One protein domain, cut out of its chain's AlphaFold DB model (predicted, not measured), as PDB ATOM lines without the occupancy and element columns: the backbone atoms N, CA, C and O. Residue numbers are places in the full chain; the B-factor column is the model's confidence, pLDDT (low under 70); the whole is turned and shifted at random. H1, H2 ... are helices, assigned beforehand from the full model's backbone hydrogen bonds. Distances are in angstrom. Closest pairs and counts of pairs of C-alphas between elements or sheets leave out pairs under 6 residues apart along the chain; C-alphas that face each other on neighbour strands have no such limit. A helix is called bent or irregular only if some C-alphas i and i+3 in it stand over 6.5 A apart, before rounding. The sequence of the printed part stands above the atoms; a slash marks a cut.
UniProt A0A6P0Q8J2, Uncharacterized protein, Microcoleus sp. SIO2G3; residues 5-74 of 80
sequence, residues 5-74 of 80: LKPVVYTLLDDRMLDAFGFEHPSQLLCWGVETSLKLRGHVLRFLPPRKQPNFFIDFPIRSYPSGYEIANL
ATOM      1  N   LEU A   5     178.086 169.972  95.478       89.19
ATOM      2  CA  LEU A   5     177.621 170.415  96.794       89.19
ATOM      3  C   LEU A   5     178.754 170.609  97.804       89.19
ATOM      4  O   LEU A   5     178.678 171.523  98.614       89.19
ATOM      5  N   LYS A   6     179.809 169.783  97.764       91.06
ATOM      6  CA  LYS A   6     180.935 169.908  98.707       91.06
ATOM      7  C   LYS A   6     181.598 171.292  98.664       91.06
ATOM      8  O   LYS A   6     181.646 171.930  99.710       91.06
ATOM      9  N   PRO A   7     182.060 171.789  97.500       91.44
ATOM     10  CA  PRO A   7     182.679 173.111  97.442       91.44
ATOM     11  C   PRO A   7     181.700 174.236  97.797       91.44
ATOM     12  O   PRO A   7     182.115 175.215  98.400       91.44
ATOM     13  N   VAL A   8     180.401 174.084  97.507       93.06
ATOM     14  CA  VAL A   8     179.374 175.051  97.934       93.06
ATOM     15  C   VAL A   8     179.238 175.075  99.457       93.06
ATOM     16  O   VAL A   8     179.199 176.150 100.042       93.06
ATOM     17  N   VAL A   9     179.233 173.920 100.127       93.75
ATOM     18  CA  VAL A   9     179.195 173.860 101.599       93.75
ATOM     19  C   VAL A   9     180.438 174.503 102.211       93.75
ATOM     20  O   VAL A   9     180.321 175.211 103.203       93.75
ATOM     21  N   TYR A  10     181.612 174.324 101.602       95.25
ATOM     22  CA  TYR A  10     182.849 174.935 102.094       95.25
ATOM     23  C   TYR A  10     182.824 176.466 102.041       95.25
ATOM     24  O   TYR A  10     183.411 177.090 102.912       95.25
ATOM     25  N   THR A  11     182.081 177.087 101.119       95.31
ATOM     26  CA  THR A  11     181.917 178.559 101.123       95.31
ATOM     27  C   THR A  11     181.100 179.110 102.281       95.31
ATOM     28  O   THR A  11     181.084 180.319 102.490       95.31
ATOM     29  N   LEU A  12     180.393 178.248 103.015       93.44
ATOM     30  CA  LEU A  12     179.652 178.649 104.209       93.44
ATOM     31  C   LEU A  12     180.547 178.678 105.455       93.44
ATOM     32  O   LEU A  12     180.107 179.152 106.499       93.44
ATOM     33  N   LEU A  13     181.762 178.136 105.355       94.94
ATOM     34  CA  LEU A  13     182.755 178.092 106.420       94.94
ATOM     35  C   LEU A  13     183.741 179.247 106.236       94.94
ATOM     36  O   LEU A  13     184.068 179.611 105.107       94.94
ATOM     37  N   ASP A  14     184.227 179.807 107.341       93.00
ATOM     38  CA  ASP A  14     185.340 180.752 107.293       93.00
ATOM     39  C   ASP A  14     186.681 180.034 107.053       93.00
ATOM     40  O   ASP A  14     186.809 178.822 107.263       93.00
ATOM     41  N   ASP A  15     187.696 180.790 106.630       92.62
ATOM     42  CA  ASP A  15     189.022 180.247 106.304       92.62
ATOM     43  C   ASP A  15     189.652 179.487 107.487       92.62
ATOM     44  O   ASP A  15     190.310 178.466 107.300       92.62
ATOM     45  N   ARG A  16     189.401 179.917 108.732       95.69
ATOM     46  CA  ARG A  16     189.962 179.264 109.927       95.69
ATOM     47  C   ARG A  16     189.309 177.920 110.200       95.69
ATOM     48  O   ARG A  16     189.993 176.990 110.621       95.69
ATOM     49  N   MET A  17     188.009 177.799 109.957       96.00
ATOM     50  CA  MET A  17     187.298 176.527 110.023       96.00
ATOM     51  C   MET A  17     187.773 175.576 108.925       96.00
ATOM     52  O   MET A  17     187.973 174.392 109.199       96.00
ATOM     53  N   LEU A  18     187.981 176.076 107.702       96.12
ATOM     54  CA  LEU A  18     188.514 175.270 106.602       96.12
ATOM     55  C   LEU A  18     189.897 174.711 106.949       96.12
ATOM     56  O   LEU A  18     190.103 173.503 106.826       96.12
ATOM     57  N   ASP A  19     190.789 175.553 107.474       96.25
ATOM     58  CA  ASP A  19     192.113 175.147 107.951       96.25
ATOM     59  C   ASP A  19     192.031 174.103 109.073       96.25
ATOM     60  O   ASP A  19     192.675 173.055 109.007       96.25
ATOM     61  N   ALA A  20     191.218 174.360 110.104       97.00
ATOM     62  CA  ALA A  20     191.104 173.488 111.271       97.00
ATOM     63  C   ALA A  20     190.564 172.094 110.920       97.00
ATOM     64  O   ALA A  20     190.972 171.098 111.521       97.00
ATOM     65  N   PHE A  21     189.658 172.012 109.943       95.06
ATOM     66  CA  PHE A  21     189.104 170.747 109.466       95.06
ATOM     67  C   PHE A  21     189.902 170.117 108.315       95.06
ATOM     68  O   PHE A  21     189.594 168.993 107.914       95.06
ATOM     69  N   GLY A  22     190.921 170.801 107.785       94.19
ATOM     70  CA  GLY A  22     191.711 170.332 106.645       94.19
ATOM     71  C   GLY A  22     190.907 170.262 105.343       94.19
ATOM     72  O   GLY A  22     191.123 169.369 104.521       94.19
ATOM     73  N   PHE A  23     189.939 171.162 105.167       93.88
ATOM     74  CA  PHE A  23     189.141 171.250 103.950       93.88
ATOM     75  C   PHE A  23     189.836 172.084 102.873       93.88
ATOM     76  O   PHE A  23     190.618 172.992 103.143       93.88
ATOM     77  N   GLU A  24     189.546 171.752 101.615       92.56
ATOM     78  CA  GLU A  24     190.056 172.501 100.469       92.56
ATOM     79  C   GLU A  24     189.389 173.878 100.409       92.56
ATOM     80  O   GLU A  24     188.165 173.986 100.532       92.56
ATOM     81  N   HIS A  25     190.190 174.917 100.184       93.50
ATOM     82  CA  HIS A  25     189.681 176.277 100.083       93.50
ATOM     83  C   HIS A  25     188.872 176.441  98.790       93.50
ATOM     84  O   HIS A  25     189.394 176.182  97.698       93.50
ATOM     85  N   PRO A  26     187.597 176.855  98.878       92.50
ATOM     86  CA  PRO A  26     186.782 177.082  97.699       92.50
ATOM     87  C   PRO A  26     187.304 178.283  96.897       92.50
ATOM     88  O   PRO A  26     187.948 179.190  97.424       92.50
ATOM     89  N   SER A  27     187.018 178.308  95.593       93.19
ATOM     90  CA  SER A  27     187.436 179.427  94.747       93.19
ATOM     91  C   SER A  27     186.704 180.718  95.133       93.19
ATOM     92  O   SER A  27     185.504 180.714  95.412       93.19
ATOM     93  N   GLN A  28     187.407 181.850  95.073       93.06
ATOM     94  CA  GLN A  28     186.852 183.165  95.431       93.06
ATOM     95  C   GLN A  28     185.609 183.536  94.605       93.06
ATOM     96  O   GLN A  28     184.675 184.139  95.127       93.06
ATOM     97  N   LEU A  29     185.558 183.128  93.330       95.38
ATOM     98  CA  LEU A  29     184.387 183.324  92.467       95.38
ATOM     99  C   LEU A  29     183.159 182.556  92.972       95.38
ATOM    100  O   LEU A  29     182.039 183.054  92.877       95.38
ATOM    101  N   LEU A  30     183.366 181.353  93.513       94.62
ATOM    102  CA  LEU A  30     182.291 180.537  94.068       94.62
ATOM    103  C   LEU A  30     181.790 181.149  95.379       94.62
ATOM    104  O   LEU A  30     180.580 181.302  95.532       94.62
ATOM    105  N   CYS A  31     182.695 181.595  96.259       94.38
ATOM    106  CA  CYS A  31     182.333 182.343  97.470       94.38
ATOM    107  C   CYS A  31     181.491 183.578  97.134       94.38
ATOM    108  O   CYS A  31     180.399 183.750  97.673       94.38
ATOM    109  N   TRP A  32     181.954 184.394  96.182       96.56
ATOM    110  CA  TRP A  32     181.236 185.590  95.743       96.56
ATOM    111  C   TRP A  32     179.865 185.264  95.140       96.56
ATOM    112  O   TRP A  32     178.882 185.952  95.419       96.56
ATOM    113  N   GLY A  33     179.768 184.195  94.345       96.81
ATOM    114  CA  GLY A  33     178.502 183.735  93.773       96.81
ATOM    115  C   GLY A  33     177.494 183.311  94.844       96.81
ATOM    116  O   GLY A  33     176.333 183.722  94.797       96.81
ATOM    117  N   VAL A  34     177.937 182.543  95.844       96.06
ATOM    118  CA  VAL A  34     177.098 182.118  96.976       96.06
ATOM    119  C   VAL A  34     176.660 183.324  97.804       96.06
ATOM    120  O   VAL A  34     175.462 183.492  98.035       96.06
ATOM    121  N   GLU A  35     177.580 184.217  98.164       95.94
ATOM    122  CA  GLU A  35     177.272 185.442  98.906       95.94
ATOM    123  C   GLU A  35     176.251 186.316  98.158       95.94
ATOM    124  O   GLU A  35     175.242 186.751  98.722       95.94
ATOM    125  N   THR A  36     176.470 186.525  96.859       97.44
ATOM    126  CA  THR A  36     175.576 187.315  96.005       97.44
ATOM    127  C   THR A  36     174.201 186.666  95.895       97.44
ATOM    128  O   THR A  36     173.192 187.366  95.968       97.44
ATOM    129  N   SER A  37     174.124 185.336  95.795       97.00
ATOM    130  CA  SER A  37     172.847 184.615  95.768       97.00
ATOM    131  C   SER A  37     172.046 184.798  97.063       97.00
ATOM    132  O   SER A  37     170.830 184.998  97.015       97.00
ATOM    133  N   LEU A  38     172.718 184.804  98.219       96.38
ATOM    134  CA  LEU A  38     172.085 185.003  99.522       96.38
ATOM    135  C   LEU A  38     171.574 186.438  99.674       96.38
ATOM    136  O   LEU A  38     170.439 186.643 100.114       96.38
ATOM    137  N   LYS A  39     172.366 187.426  99.241       96.94
ATOM    138  CA  LYS A  39     171.942 188.833  99.187       96.94
ATOM    139  C   LYS A  39     170.747 189.006  98.257       96.94
ATOM    140  O   LYS A  39     169.733 189.570  98.668       96.94
ATOM    141  N   LEU A  40     170.822 188.469  97.038       98.06
ATOM    142  CA  LEU A  40     169.742 188.530  96.054       98.06
ATOM    143  C   LEU A  40     168.464 187.889  96.598       98.06
ATOM    144  O   LEU A  40     167.398 188.487  96.494       98.06
ATOM    145  N   ARG A  41     168.565 186.727  97.254       96.81
ATOM    146  CA  ARG A  41     167.434 186.106  97.951       96.81
ATOM    147  C   ARG A  41     166.836 187.059  98.983       96.81
ATOM    148  O   ARG A  41     165.622 187.208  99.012       96.81
ATOM    149  N   GLY A  42     167.656 187.723  99.796       95.56
ATOM    150  CA  GLY A  42     167.193 188.742 100.742       95.56
ATOM    151  C   GLY A  42     166.427 189.884 100.063       95.56
ATOM    152  O   GLY A  42     165.350 190.262 100.521       95.56
ATOM    153  N   HIS A  43     166.929 190.381  98.931       96.38
ATOM    154  CA  HIS A  43     166.240 191.395  98.130       96.38
ATOM    155  C   HIS A  43     164.911 190.891  97.559       96.38
ATOM    156  O   HIS A  43     163.911 191.599  97.639       96.38
ATOM    157  N   VAL A  44     164.871 189.661  97.040       96.94
ATOM    158  CA  VAL A  44     163.644 189.027  96.537       96.94
ATOM    159  C   VAL A  44     162.618 188.856  97.660       96.94
ATOM    160  O   VAL A  44     161.447 189.181  97.476       96.94
ATOM    161  N   LEU A  45     163.051 188.422  98.848       95.31
ATOM    162  CA  LEU A  45     162.182 188.244 100.014       95.31
ATOM    163  C   LEU A  45     161.502 189.548 100.461       95.31
ATOM    164  O   LEU A  45     160.420 189.488 101.035       95.31
ATOM    165  N   ARG A  46     162.078 190.718 100.156       93.06
ATOM    166  CA  ARG A  46     161.473 192.025 100.466       93.06
ATOM    167  C   ARG A  46     160.186 192.305  99.682       93.06
ATOM    168  O   ARG A  46     159.402 193.148 100.105       93.06
ATOM    169  N   PHE A  47     159.965 191.611  98.565       95.69
ATOM    170  CA  PHE A  47     158.732 191.713  97.780       95.69
ATOM    171  C   PHE A  47     157.632 190.756  98.255       95.69
ATOM    172  O   PHE A  47     156.486 190.892  97.827       95.69
ATOM    173  N   LEU A  48     157.945 189.790  99.125       93.44
ATOM    174  CA  LEU A  48     156.934 188.904  99.697       93.44
ATOM    175  C   LEU A  48     156.154 189.604 100.821       93.44
ATOM    176  O   LEU A  48     156.682 190.501 101.483       93.44
ATOM    177  N   PRO A  49     154.891 189.202 101.054       93.25
ATOM    178  CA  PRO A  49     154.080 189.783 102.114       93.25
ATOM    179  C   PRO A  49     154.769 189.628 103.478       93.25
ATOM    180  O   PRO A  49     155.344 188.571 103.760       93.25
ATOM    181  N   PRO A  50     154.685 190.652 104.351       89.62
ATOM    182  CA  PRO A  50     155.259 190.569 105.682       89.62
ATOM    183  C   PRO A  50     154.613 189.422 106.460       89.62
ATOM    184  O   PRO A  50     153.422 189.124 106.310       89.62
ATOM    185  N   ARG A  51     155.411 188.771 107.308       87.88
ATOM    186  CA  ARG A  51     154.953 187.665 108.149       87.88
ATOM    187  C   ARG A  51     153.816 188.152 109.061       87.88
ATOM    188  O   ARG A  51     154.022 189.047 109.870       87.88
ATOM    189  N   LYS A  52     152.622 187.561 108.925       90.94
ATOM    190  CA  LYS A  52     151.405 187.974 109.661       90.94
ATOM    191  C   LYS A  52     151.209 187.282 111.013       90.94
ATOM    192  O   LYS A  52     150.381 187.725 111.798       90.94
ATOM    193  N   GLN A  53     151.919 186.186 111.267       90.31
ATOM    194  CA  GLN A  53     151.779 185.374 112.478       90.31
ATOM    195  C   GLN A  53     153.164 185.058 113.049       90.31
ATOM    196  O   GLN A  53     154.065 184.770 112.257       90.31
ATOM    197  N   PRO A  54     153.379 185.081 114.373       86.00
ATOM    198  CA  PRO A  54     154.647 184.640 114.959       86.00
ATOM    199  C   PRO A  54     154.972 183.168 114.604       86.00
ATOM    200  O   PRO A  54     154.079 182.399 114.271       86.00
ATOM    201  N   ASN A  55     156.260 182.800 114.542       85.75
ATOM    202  CA  ASN A  55     156.739 181.403 114.642       85.75
ATOM    203  C   ASN A  55     157.700 181.423 115.814       85.75
ATOM    204  O   ASN A  55     158.871 181.774 115.636       85.75
ATOM    205  N   PHE A  56     157.237 181.104 117.004       84.88
ATOM    206  CA  PHE A  56     158.163 180.858 118.085       84.88
ATOM    207  C   PHE A  56     158.511 179.379 118.117       84.88
ATOM    208  O   PHE A  56     157.714 178.509 117.781       84.88
ATOM    209  N   PHE A  57     159.741 179.086 118.522       79.50
ATOM    210  CA  PHE A  57     160.173 177.706 118.705       79.50
ATOM    211  C   PHE A  57     159.307 176.974 119.747       79.50
ATOM    212  O   PHE A  57     159.076 175.779 119.614       79.50
ATOM    213  N   ILE A  58     158.780 177.710 120.735       80.75
ATOM    214  CA  ILE A  58     157.874 177.195 121.774       80.75
ATOM    215  C   ILE A  58     156.516 176.738 121.228       80.75
ATOM    216  O   ILE A  58     155.831 175.979 121.904       80.75
ATOM    217  N   ASP A  59     156.139 177.171 120.019       82.50
ATOM    218  CA  ASP A  59     154.869 176.789 119.391       82.50
ATOM    219  C   ASP A  59     154.905 175.335 118.883       82.50
ATOM    220  O   ASP A  59     153.871 174.765 118.538       82.50
ATOM    221  N   PHE A  60     156.095 174.724 118.822       83.94
ATOM    222  CA  PHE A  60     156.293 173.361 118.343       83.94
ATOM    223  C   PHE A  60     156.609 172.404 119.501       83.94
ATOM    224  O   PHE A  60     157.414 172.734 120.377       83.94
ATOM    225  N   PRO A  61     156.040 171.184 119.498       84.56
ATOM    226  CA  PRO A  61     156.375 170.175 120.490       84.56
ATOM    227  C   PRO A  61     157.836 169.755 120.332       84.56
ATOM    228  O   PRO A  61     158.313 169.471 119.231       84.56
ATOM    229  N   ILE A  62     158.545 169.673 121.454       87.81
ATOM    230  CA  ILE A  62     159.920 169.173 121.497       87.81
ATOM    231  C   ILE A  62     159.955 167.792 122.133       87.81
ATOM    232  O   ILE A  62     159.085 167.437 122.920       87.81
ATOM    233  N   ARG A  63     160.988 167.001 121.823       88.06
ATOM    234  CA  ARG A  63     161.099 165.601 122.268       88.06
ATOM    235  C   ARG A  63     160.884 165.412 123.775       88.06
ATOM    236  O   ARG A  63     160.262 164.434 124.170       88.06
ATOM    237  N   SER A  64     161.403 166.326 124.595       85.44
ATOM    238  CA  SER A  64     161.266 166.271 126.058       85.44
ATOM    239  C   SER A  64     159.879 166.689 126.556       85.44
ATOM    240  O   SER A  64     159.484 166.294 127.645       85.44
ATOM    241  N   TYR A  65     159.141 167.461 125.757       86.31
ATOM    242  CA  TYR A  65     157.822 168.008 126.074       86.31
ATOM    243  C   TYR A  65     156.871 167.797 124.885       86.31
ATOM    244  O   TYR A  65     156.484 168.759 124.214       86.31
ATOM    245  N   PRO A  66     156.514 166.533 124.579       86.25
ATOM    246  CA  PRO A  66     155.702 166.198 123.409       86.25
ATOM    247  C   PRO A  66     154.277 166.756 123.505       86.25
ATOM    248  O   PRO A  66     153.652 167.018 122.481       86.25
ATOM    249  N   SER A  67     153.784 166.970 124.726       87.38
ATOM    250  CA  SER A  67     152.485 167.585 125.018       87.38
ATOM    251  C   SER A  67     152.596 169.071 125.390       87.38
ATOM    252  O   SER A  67     151.623 169.649 125.863       87.38
ATOM    253  N   GLY A  68     153.767 169.686 125.196       85.25
ATOM    254  CA  GLY A  68     154.067 171.036 125.673       85.25
ATOM    255  C   GLY A  68     154.503 171.074 127.140       85.25
ATOM    256  O   GLY A  68     154.741 170.043 127.772       85.25
ATOM    257  N   TYR A  69     154.665 172.287 127.660       84.81
ATOM    258  CA  TYR A  69     155.005 172.562 129.052       84.81
ATOM    259  C   TYR A  69     154.340 173.863 129.495       84.81
ATOM    260  O   TYR A  69     154.111 174.762 128.686       84.81
ATOM    261  N   GLU A  70     154.070 173.983 130.788       85.06
ATOM    262  CA  GLU A  70     153.633 175.240 131.386       85.06
ATOM    263  C   GLU A  70     154.826 175.932 132.029       85.06
ATOM    264  O   GLU A  70     155.559 175.320 132.806       85.06
ATOM    265  N   ILE A  71     155.003 177.222 131.735       84.00
ATOM    266  CA  ILE A  71     156.127 178.014 132.253       84.00
ATOM    267  C   ILE A  71     156.127 178.036 133.790       84.00
ATOM    268  O   ILE A  71     157.192 177.990 134.391       84.00
ATOM    269  N   ALA A  72     154.948 178.023 134.421       84.50
ATOM    270  CA  ALA A  72     154.800 177.987 135.878       84.50
ATOM    271  C   ALA A  72     155.376 176.715 136.530       84.50
ATOM    272  O   ALA A  72     155.762 176.747 137.690       84.50
ATOM    273  N   ASN A  73     155.463 175.611 135.783       83.81
ATOM    274  CA  ASN A  73     155.998 174.338 136.269       83.81
ATOM    275  C   ASN A  73     157.475 174.142 135.883       83.81
ATOM    276  O   ASN A  73     158.047 173.080 136.135       83.81
ATOM    277  N   LEU A  74     158.094 175.131 135.229       83.81
ATOM    278  CA  LEU A  74     159.507 175.096 134.875       83.81
ATOM    279  C   LEU A  74     160.357 175.699 135.993       83.81
ATOM    280  O   LEU A  74     160.169 176.845 136.385       83.81
TER     281      LEU A  74
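This is residues 5 to 74 of the 80 residues of an uncharacterized protein of Microcoleus sp. SIO2G3 (UniProt A0A6P0Q8J2). The model looks like an open, wide V or U: the long helix H3 makes one arm, with the two short helices H1 and H2 near its first end, and a long tail without a named element, residues 46 to 74, runs away from its other end and makes the second arm. The space between the two arms is empty, and residues 36 to 57, of which 36 to 45 belong to H3, and residues 62 to 67 stand free. The printed part has 70 residues with three named helices, in the order H1, H2, H3, and no named strand; the class is all helix, with under half of the residues, 31 of 70, in named elements. The whole is extended, with a radius of gyration of the C-alphas of 19.6 A, and flat, with spans of 51 by 37 by 18 A.

H1, residues 5 to 10, is followed over a tight link of 4 residues by H2, residues 15 to 21. These two are close but not clearly touching, with their closest C-alphas, those of Tyr 10 and Leu 18, 7.2 A apart. They run opposite ways at a steep tilt of 68 degrees, only just short of about perpendicular. A short link of 6 residues joins H2 to H3, residues 28 to 45, and H2 and H3 are apart. H1 and H3 only just touch, with 3 pairs of C-alphas within 8 A, and H3 does so with residues 30 to 34 alone. Their closest C-alphas are those of Val 8 and Leu 30, 7.3 A apart, and their lines are about perpendicular at 84 degrees. In H1, H2 and H3 every O i to N i+4 pair is within hydrogen-bond range.

H1 begins at C-alpha 5, at (177.621, 170.415, 96.794), and measures 8.7 A from first to last C-alpha. H2 begins at C-alpha 15, at (189.022, 180.247, 106.304), and measures 10.0 A. H3, the longest helix with 18 residues, measures 25.6 A and ends at C-alpha 45, at (162.182, 188.244, 100.014); it is not bent. The last printed C-alpha, that of Leu 74, is at (159.507, 175.096, 134.875).

The two C-alphas farthest apart are those of Leu 29 and Asn 73, at 53.0 A, and the C-alphas of Leu 5 and Leu 74 are 42.4 A apart. The printed part has no cut, and neither link between the helices is long. The C-alphas of residues 46 to 74 lie 15 to 32 A from the mean of the C-alphas. The mean pLDDT of the printed part is 91.5, and no printed residue is under 70.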